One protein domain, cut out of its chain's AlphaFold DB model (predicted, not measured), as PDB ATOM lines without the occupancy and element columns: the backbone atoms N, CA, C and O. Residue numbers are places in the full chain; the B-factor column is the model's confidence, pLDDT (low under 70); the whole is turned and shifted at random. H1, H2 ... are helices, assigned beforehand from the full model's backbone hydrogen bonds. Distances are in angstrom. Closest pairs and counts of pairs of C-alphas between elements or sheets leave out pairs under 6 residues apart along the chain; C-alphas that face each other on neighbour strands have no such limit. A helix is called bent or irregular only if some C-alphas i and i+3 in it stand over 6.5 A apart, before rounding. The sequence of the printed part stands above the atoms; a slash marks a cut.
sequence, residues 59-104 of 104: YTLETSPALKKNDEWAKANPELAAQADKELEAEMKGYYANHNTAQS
ATOM      1  N   TYR A  59      47.432 -33.534 -11.469       80.38
ATOM      2  CA  TYR A  59      46.423 -32.649 -10.907       80.38
ATOM      3  C   TYR A  59      47.068 -31.678  -9.919       80.38
ATOM      4  O   TYR A  59      47.849 -32.079  -9.060       80.38
ATOM      5  N   THR A  60      46.709 -30.403 -10.025       85.00
ATOM      6  CA  THR A  60      46.868 -29.436  -8.932       85.00
ATOM      7  C   THR A  60      45.782 -29.657  -7.877       85.00
ATOM      8  O   THR A  60      44.795 -30.352  -8.143       85.00
ATOM      9  N   LEU A  61      45.935 -29.042  -6.701       81.50
ATOM     10  CA  LEU A  61      44.917 -29.085  -5.645       81.50
ATOM     11  C   LEU A  61      43.540 -28.627  -6.163       81.50
ATOM     12  O   LEU A  61      42.536 -29.272  -5.888       81.50
ATOM     13  N   GLU A  62      43.500 -27.597  -7.008       79.75
ATOM     14  CA  GLU A  62      42.249 -27.051  -7.556       79.75
ATOM     15  C   GLU A  62      41.639 -27.916  -8.669       79.75
ATOM     16  O   GLU A  62      40.427 -27.933  -8.892       79.75
ATOM     17  N   THR A  63      42.474 -28.646  -9.409       80.81
ATOM     18  CA  THR A  63      42.023 -29.447 -10.557       80.81
ATOM     19  C   THR A  63      41.772 -30.910 -10.206       80.81
ATOM     20  O   THR A  63      41.257 -31.642 -11.047       80.81
ATOM     21  N   SER A  64      42.150 -31.351  -9.003       86.31
ATOM     22  CA  SER A  64      42.031 -32.741  -8.562       86.31
ATOM     23  C   SER A  64      40.565 -33.185  -8.486       86.31
ATOM     24  O   SER A  64      39.791 -32.611  -7.717       86.31
ATOM     25  N   PRO A  65      40.160 -34.239  -9.219       84.56
ATOM     26  CA  PRO A  65      38.793 -34.751  -9.180       84.56
ATOM     27  C   PRO A  65      38.380 -35.245  -7.793       84.56
ATOM     28  O   PRO A  65      37.213 -35.145  -7.428       84.56
ATOM     29  N   ALA A  66      39.327 -35.780  -7.015       85.44
ATOM     30  CA  ALA A  66      39.060 -36.250  -5.660       85.44
ATOM     31  C   ALA A  66      38.739 -35.083  -4.714       85.44
ATOM     32  O   ALA A  66      37.772 -35.164  -3.961       85.44
ATOM     33  N   LEU A  67      39.500 -33.986  -4.806       89.06
ATOM     34  CA  LEU A  67      39.261 -32.790  -3.993       89.06
ATOM     35  C   LEU A  67      37.965 -32.090  -4.407       89.06
ATOM     36  O   LEU A  67      37.155 -31.773  -3.547       89.06
ATOM     37  N   LYS A  68      37.686 -31.986  -5.713       89.12
ATOM     38  CA  LYS A  68      36.401 -31.454  -6.199       89.12
ATOM     39  C   LYS A  68      35.197 -32.236  -5.675       89.12
ATOM     40  O   LYS A  68      34.231 -31.629  -5.230       89.12
ATOM     41  N   LYS A  69      35.261 -33.572  -5.684       90.38
ATOM     42  CA  LYS A  69      34.195 -34.411  -5.112       90.38
ATOM     43  C   LYS A  69      34.015 -34.172  -3.615       90.38
ATOM     44  O   LYS A  69      32.884 -34.185  -3.142       90.38
ATOM     45  N   ASN A  70      35.110 -33.961  -2.887       89.75
ATOM     46  CA  ASN A  70      35.052 -33.634  -1.468       89.75
ATOM     47  C   ASN A  70      34.365 -32.278  -1.237       89.75
ATOM     48  O   ASN A  70      33.450 -32.189  -0.423       89.75
ATOM     49  N   ASP A  71      34.725 -31.257  -2.016       89.31
ATOM     50  CA  ASP A  71      34.113 -29.925  -1.939       89.31
ATOM     51  C   ASP A  71      32.619 -29.952  -2.292       89.31
ATOM     52  O   ASP A  71      31.799 -29.295  -1.648       89.31
ATOM     53  N   GLU A  72      32.244 -30.708  -3.324       92.69
ATOM     54  CA  GLU A  72      30.848 -30.910  -3.722       92.69
ATOM     55  C   GLU A  72      30.050 -31.626  -2.628       92.69
ATOM     56  O   GLU A  72      28.942 -31.199  -2.296       92.69
ATOM     57  N   TRP A  73      30.619 -32.674  -2.028       94.00
ATOM     58  CA  TRP A  73      30.001 -33.380  -0.910       94.00
ATOM     59  C   TRP A  73      29.827 -32.469   0.310       94.00
ATOM     60  O   TRP A  73      28.745 -32.461   0.896       94.00
ATOM     61  N   ALA A  74      30.837 -31.666   0.653       92.06
ATOM     62  CA  ALA A  74      30.782 -30.735   1.777       92.06
ATOM     63  C   ALA A  74      29.717 -29.647   1.566       92.06
ATOM     64  O   ALA A  74      28.955 -29.335   2.478       92.06
ATOM     65  N   LYS A  75      29.590 -29.124   0.339       93.50
ATOM     66  CA  LYS A  75      28.509 -28.191  -0.030       93.50
ATOM     67  C   LYS A  75      27.126 -28.827   0.077       93.50
ATOM     68  O   LYS A  75      26.181 -28.150   0.471       93.50
ATOM     69  N   ALA A  76      27.000 -30.103  -0.285       95.25
ATOM     70  CA  ALA A  76      25.745 -30.841  -0.173       95.25
ATOM     71  C   ALA A  76      25.408 -31.241   1.277       95.25
ATOM     72  O   ALA A  76      24.235 -31.424   1.592       95.25
ATOM     73  N   ASN A  77      26.410 -31.358   2.157       94.75
ATOM     74  CA  ASN A  77      26.271 -31.833   3.537       94.75
ATOM     75  C   ASN A  77      26.975 -30.890   4.534       94.75
ATOM     76  O   ASN A  77      27.913 -31.306   5.219       94.75
ATOM     77  N   PRO A  78      26.539 -29.623   4.650       93.38
ATOM     78  CA  PRO A  78      27.280 -28.599   5.386       93.38
ATOM     79  C   PRO A  78      27.416 -28.899   6.886       93.38
ATOM     80  O   PRO A  78      28.452 -28.611   7.479       93.38
ATOM     81  N   GLU A  79      26.398 -29.504   7.506       93.69
ATOM     82  CA  GLU A  79      26.426 -29.843   8.936       93.69
ATOM     83  C   GLU A  79      27.421 -30.969   9.245       93.69
ATOM     84  O   GLU A  79      28.196 -30.867  10.195       93.69
ATOM     85  N   LEU A  80      27.441 -32.012   8.408       93.69
ATOM     86  CA  LEU A  80      28.372 -33.133   8.548       93.69
ATOM     87  C   LEU A  80      29.810 -32.704   8.252       93.69
ATOM     88  O   LEU A  80      30.725 -33.127   8.953       93.69
ATOM     89  N   ALA A  81      30.009 -31.835   7.259       92.25
ATOM     90  CA  ALA A  81      31.318 -31.259   6.971       92.25
ATOM     91  C   ALA A  81      31.845 -30.446   8.166       92.25
ATOM     92  O   ALA A  81      32.955 -30.685   8.630       92.25
ATOM     93  N   ALA A  82      31.014 -29.575   8.747       93.50
ATOM     94  CA  ALA A  82      31.401 -28.784   9.914       93.50
ATOM     95  C   ALA A  82      31.682 -29.641  11.162       93.50
ATOM     96  O   ALA A  82      32.495 -29.259  12.005       93.50
ATOM     97  N   GLN A  83      30.999 -30.779  11.319       94.31
ATOM     98  CA  GLN A  83      31.305 -31.730  12.386       94.31
ATOM     99  C   GLN A  83      32.663 -32.404  12.156       94.31
ATOM    100  O   GLN A  83      33.478 -32.435  13.077       94.31
ATOM    101  N   ALA A  84      32.921 -32.880  10.936       91.88
ATOM    102  CA  ALA A  84      34.194 -33.495  10.575       91.88
ATOM    103  C   ALA A  84      35.377 -32.532  10.784       91.88
ATOM    104  O   ALA A  84      36.396 -32.935  11.344       91.88
ATOM    105  N   ASP A  85      35.222 -31.253  10.430       92.00
ATOM    106  CA  ASP A  85      36.251 -30.229  10.651       92.00
ATOM    107  C   ASP A  85      36.561 -30.040  12.145       92.00
ATOM    108  O   ASP A  85      37.724 -29.982  12.545       92.00
ATOM    109  N   LYS A  86      35.530 -30.003  13.000       93.81
ATOM    110  CA  LYS A  86      35.708 -29.877  14.457       93.81
ATOM    111  C   LYS A  86      36.403 -31.087  15.070       93.81
ATOM    112  O   LYS A  86      37.238 -30.923  15.959       93.81
ATOM    113  N   GLU A  87      36.032 -32.290  14.637       94.31
ATOM    114  CA  GLU A  87      36.658 -33.532  15.097       94.31
ATOM    115  C   GLU A  87      38.136 -33.568  14.688       94.31
ATOM    116  O   GLU A  87      39.002 -33.798  15.535       94.31
ATOM    117  N   LEU A  88      38.440 -33.206  13.438       92.44
ATOM    118  CA  LEU A  88      39.807 -33.128  12.926       92.44
ATOM    119  C   LEU A  88      40.658 -32.101  13.692       92.44
ATOM    120  O   LEU A  88      41.789 -32.401  14.080       92.44
ATOM    121  N   GLU A  89      40.128 -30.903  13.954       93.00
ATOM    122  CA  GLU A  89      40.826 -29.883  14.747       93.00
ATOM    123  C   GLU A  89      41.118 -30.360  16.176       93.00
ATOM    124  O   GLU A  89      42.210 -30.120  16.703       93.00
ATOM    125  N   ALA A  90      40.163 -31.047  16.809       93.12
ATOM    126  CA  ALA A  90      40.336 -31.591  18.150       93.12
ATOM    127  C   ALA A  90      41.428 -32.672  18.187       93.12
ATOM    128  O   ALA A  90      42.292 -32.636  19.071       93.12
ATOM    129  N   GLU A  91      41.439 -33.585  17.212       91.75
ATOM    130  CA  GLU A  91      42.472 -34.617  17.073       91.75
ATOM    131  C   GLU A  91      43.855 -34.014  16.825       91.75
ATOM    132  O   GLU A  91      44.815 -34.349  17.527       91.75
ATOM    133  N   MET A  92      43.964 -33.068  15.887       90.56
ATOM    134  CA  MET A  92      45.221 -32.375  15.599       90.56
ATOM    135  C   MET A  92      45.749 -31.652  16.835       90.56
ATOM    136  O   MET A  92      46.927 -31.774  17.177       90.56
ATOM    137  N   LYS A  93      44.888 -30.924  17.551       91.44
ATOM    138  CA  LYS A  93      45.268 -30.225  18.781       91.44
ATOM    139  C   LYS A  93      45.738 -31.195  19.864       91.44
ATOM    140  O   LYS A  93      46.737 -30.913  20.528       91.44
ATOM    141  N   GLY A  94      45.062 -32.333  20.022       89.56
ATOM    142  CA  GLY A  94      45.481 -33.404  20.927       89.56
ATOM    143  C   GLY A  94      46.854 -33.971  20.558       89.56
ATOM    144  O   GLY A  94      47.718 -34.112  21.425       89.56
ATOM    145  N   TYR A  95      47.100 -34.211  19.268       89.00
ATOM    146  CA  TYR A  95      48.398 -34.660  18.766       89.00
ATOM    147  C   TYR A  95      49.516 -33.658  19.092       89.00
ATOM    148  O   TYR A  95      50.526 -34.048  19.682       89.00
ATOM    149  N   TYR A  96      49.326 -32.370  18.788       82.25
ATOM    150  CA  TYR A  96      50.323 -31.331  19.073       82.25
ATOM    151  C   TYR A  96      50.584 -31.147  20.571       82.25
ATOM    152  O   TYR A  96      51.732 -30.963  20.974       82.25
ATOM    153  N   ALA A  97      49.550 -31.224  21.412       80.50
ATOM    154  CA  ALA A  97      49.706 -31.119  22.861       80.50
ATOM    155  C   ALA A  97      50.542 -32.275  23.436       80.50
ATOM    156  O   ALA A  97      51.419 -32.050  24.272       80.50
ATOM    157  N   ASN A  98      50.327 -33.496  22.944       77.56
ATOM    158  CA  ASN A  98      51.040 -34.689  23.406       77.56
ATOM    159  C   ASN A  98      52.490 -34.760  22.893       77.56
ATOM    160  O   ASN A  98      53.351 -35.310  23.572       77.56
ATOM    161  N   HIS A  99      52.787 -34.193  21.719       69.62
ATOM    162  CA  HIS A  99      54.143 -34.222  21.149       69.62
ATOM    163  C   HIS A  99      55.021 -33.045  21.599       69.62
ATOM    164  O   HIS A  99      56.237 -33.200  21.667       69.62
ATOM    165  N   ASN A 100      54.437 -31.905  21.985       60.44
ATOM    166  CA  ASN A 100      55.193 -30.794  22.581       60.44
ATOM    167  C   ASN A 100      55.535 -31.024  24.064       60.44
ATOM    168  O   ASN A 100      56.508 -30.468  24.561       60.44
ATOM    169  N   THR A 101      54.768 -31.857  24.772       56.59
ATOM    170  CA  THR A 101      55.033 -32.225  26.177       56.59
ATOM    171  C   THR A 101      56.098 -33.314  26.334       56.59
ATOM    172  O   THR A 101      56.643 -33.466  27.418       56.59
ATOM    173  N   ALA A 102      56.442 -34.033  25.261       53.84
ATOM    174  CA  ALA A 102      57.505 -35.040  25.251       53.84
ATOM    175  C   ALA A 102      58.905 -34.477  24.905       53.84
ATOM    176  O   ALA A 102      59.878 -35.230  24.909       53.84
ATOM    177  N   GLN A 103      59.013 -33.182  24.575       50.28
ATOM    178  CA  GLN A 103      60.267 -32.511  24.187       50.28
ATOM    179  C   GLN A 103      60.746 -31.428  25.178       50.28
ATOM    180  O   GLN A 103      61.736 -30.754  24.894       50.28
ATOM    181  N   SER A 104      60.070 -31.246  26.321       45.41
ATOM    182  CA  SER A 104      60.497 -30.375  27.437       45.41
ATOM    183  C   SER A 104      60.859 -31.207  28.660       45.41
ATOM    184  O   SER A 104      61.810 -30.810  29.365       45.41
TER     185      SER A 104
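What this domain is: This is residues 59 to 104 of the 104 residues of an uncharacterized protein of Helicobacter jaachi (UniProt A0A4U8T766). Two helices meet near their ends as an open V with unequal arms: H1 is the short arm and H2, the longest helix, is the long one, with a tight link of one residue at the corner. The arms spread away from that corner, and residues 85 to 104, of which 85 to 100 belong to H2, stand free. The printed part has 46 residues, with two named helices in the order H1, H2 and no named strand; the class is all helix. The whole is extended, with a radius of gyration of the C-alphas of 15.2 A, and its C-alphas span 42 by 28 by 9 A, only just flat.

Where its parts are: The printed part begins at Tyr 59, with its C-alpha at (46.423, -32.649, -10.907). H1 covers residues 65 to 76, from C-alpha 65 at (38.793, -34.751, -9.180), and is 16.3 A from first to last C-alpha. After Asn 77, H2 covers residues 78 to 100 and is 32.9 A long, ending at C-alpha 100 at (55.193, -30.794, 22.581). Neither helix is bent or irregular.

How they stand to each other: H1 and H2 are close but not clearly touching, with 2 pairs of C-alphas within 8 A. Their closest C-alphas, those of Ala 74 and Ala 81, are 5.2 A apart. The helices run opposite ways at a steep tilt of 63 degrees, and their centres are 19.4 A apart. In H1 and H2 every O i to N i+4 pair is within hydrogen-bond range.

The domain as a whole: The two C-alphas farthest apart, those of Ala 76 and Ser 104, are 44.4 A apart. The printed part has no cut, and it ends at Ser 104, the chain's last residue. No link is long. The mean pLDDT of the printed part is 85.1, and residues 99 to 104 are under 70.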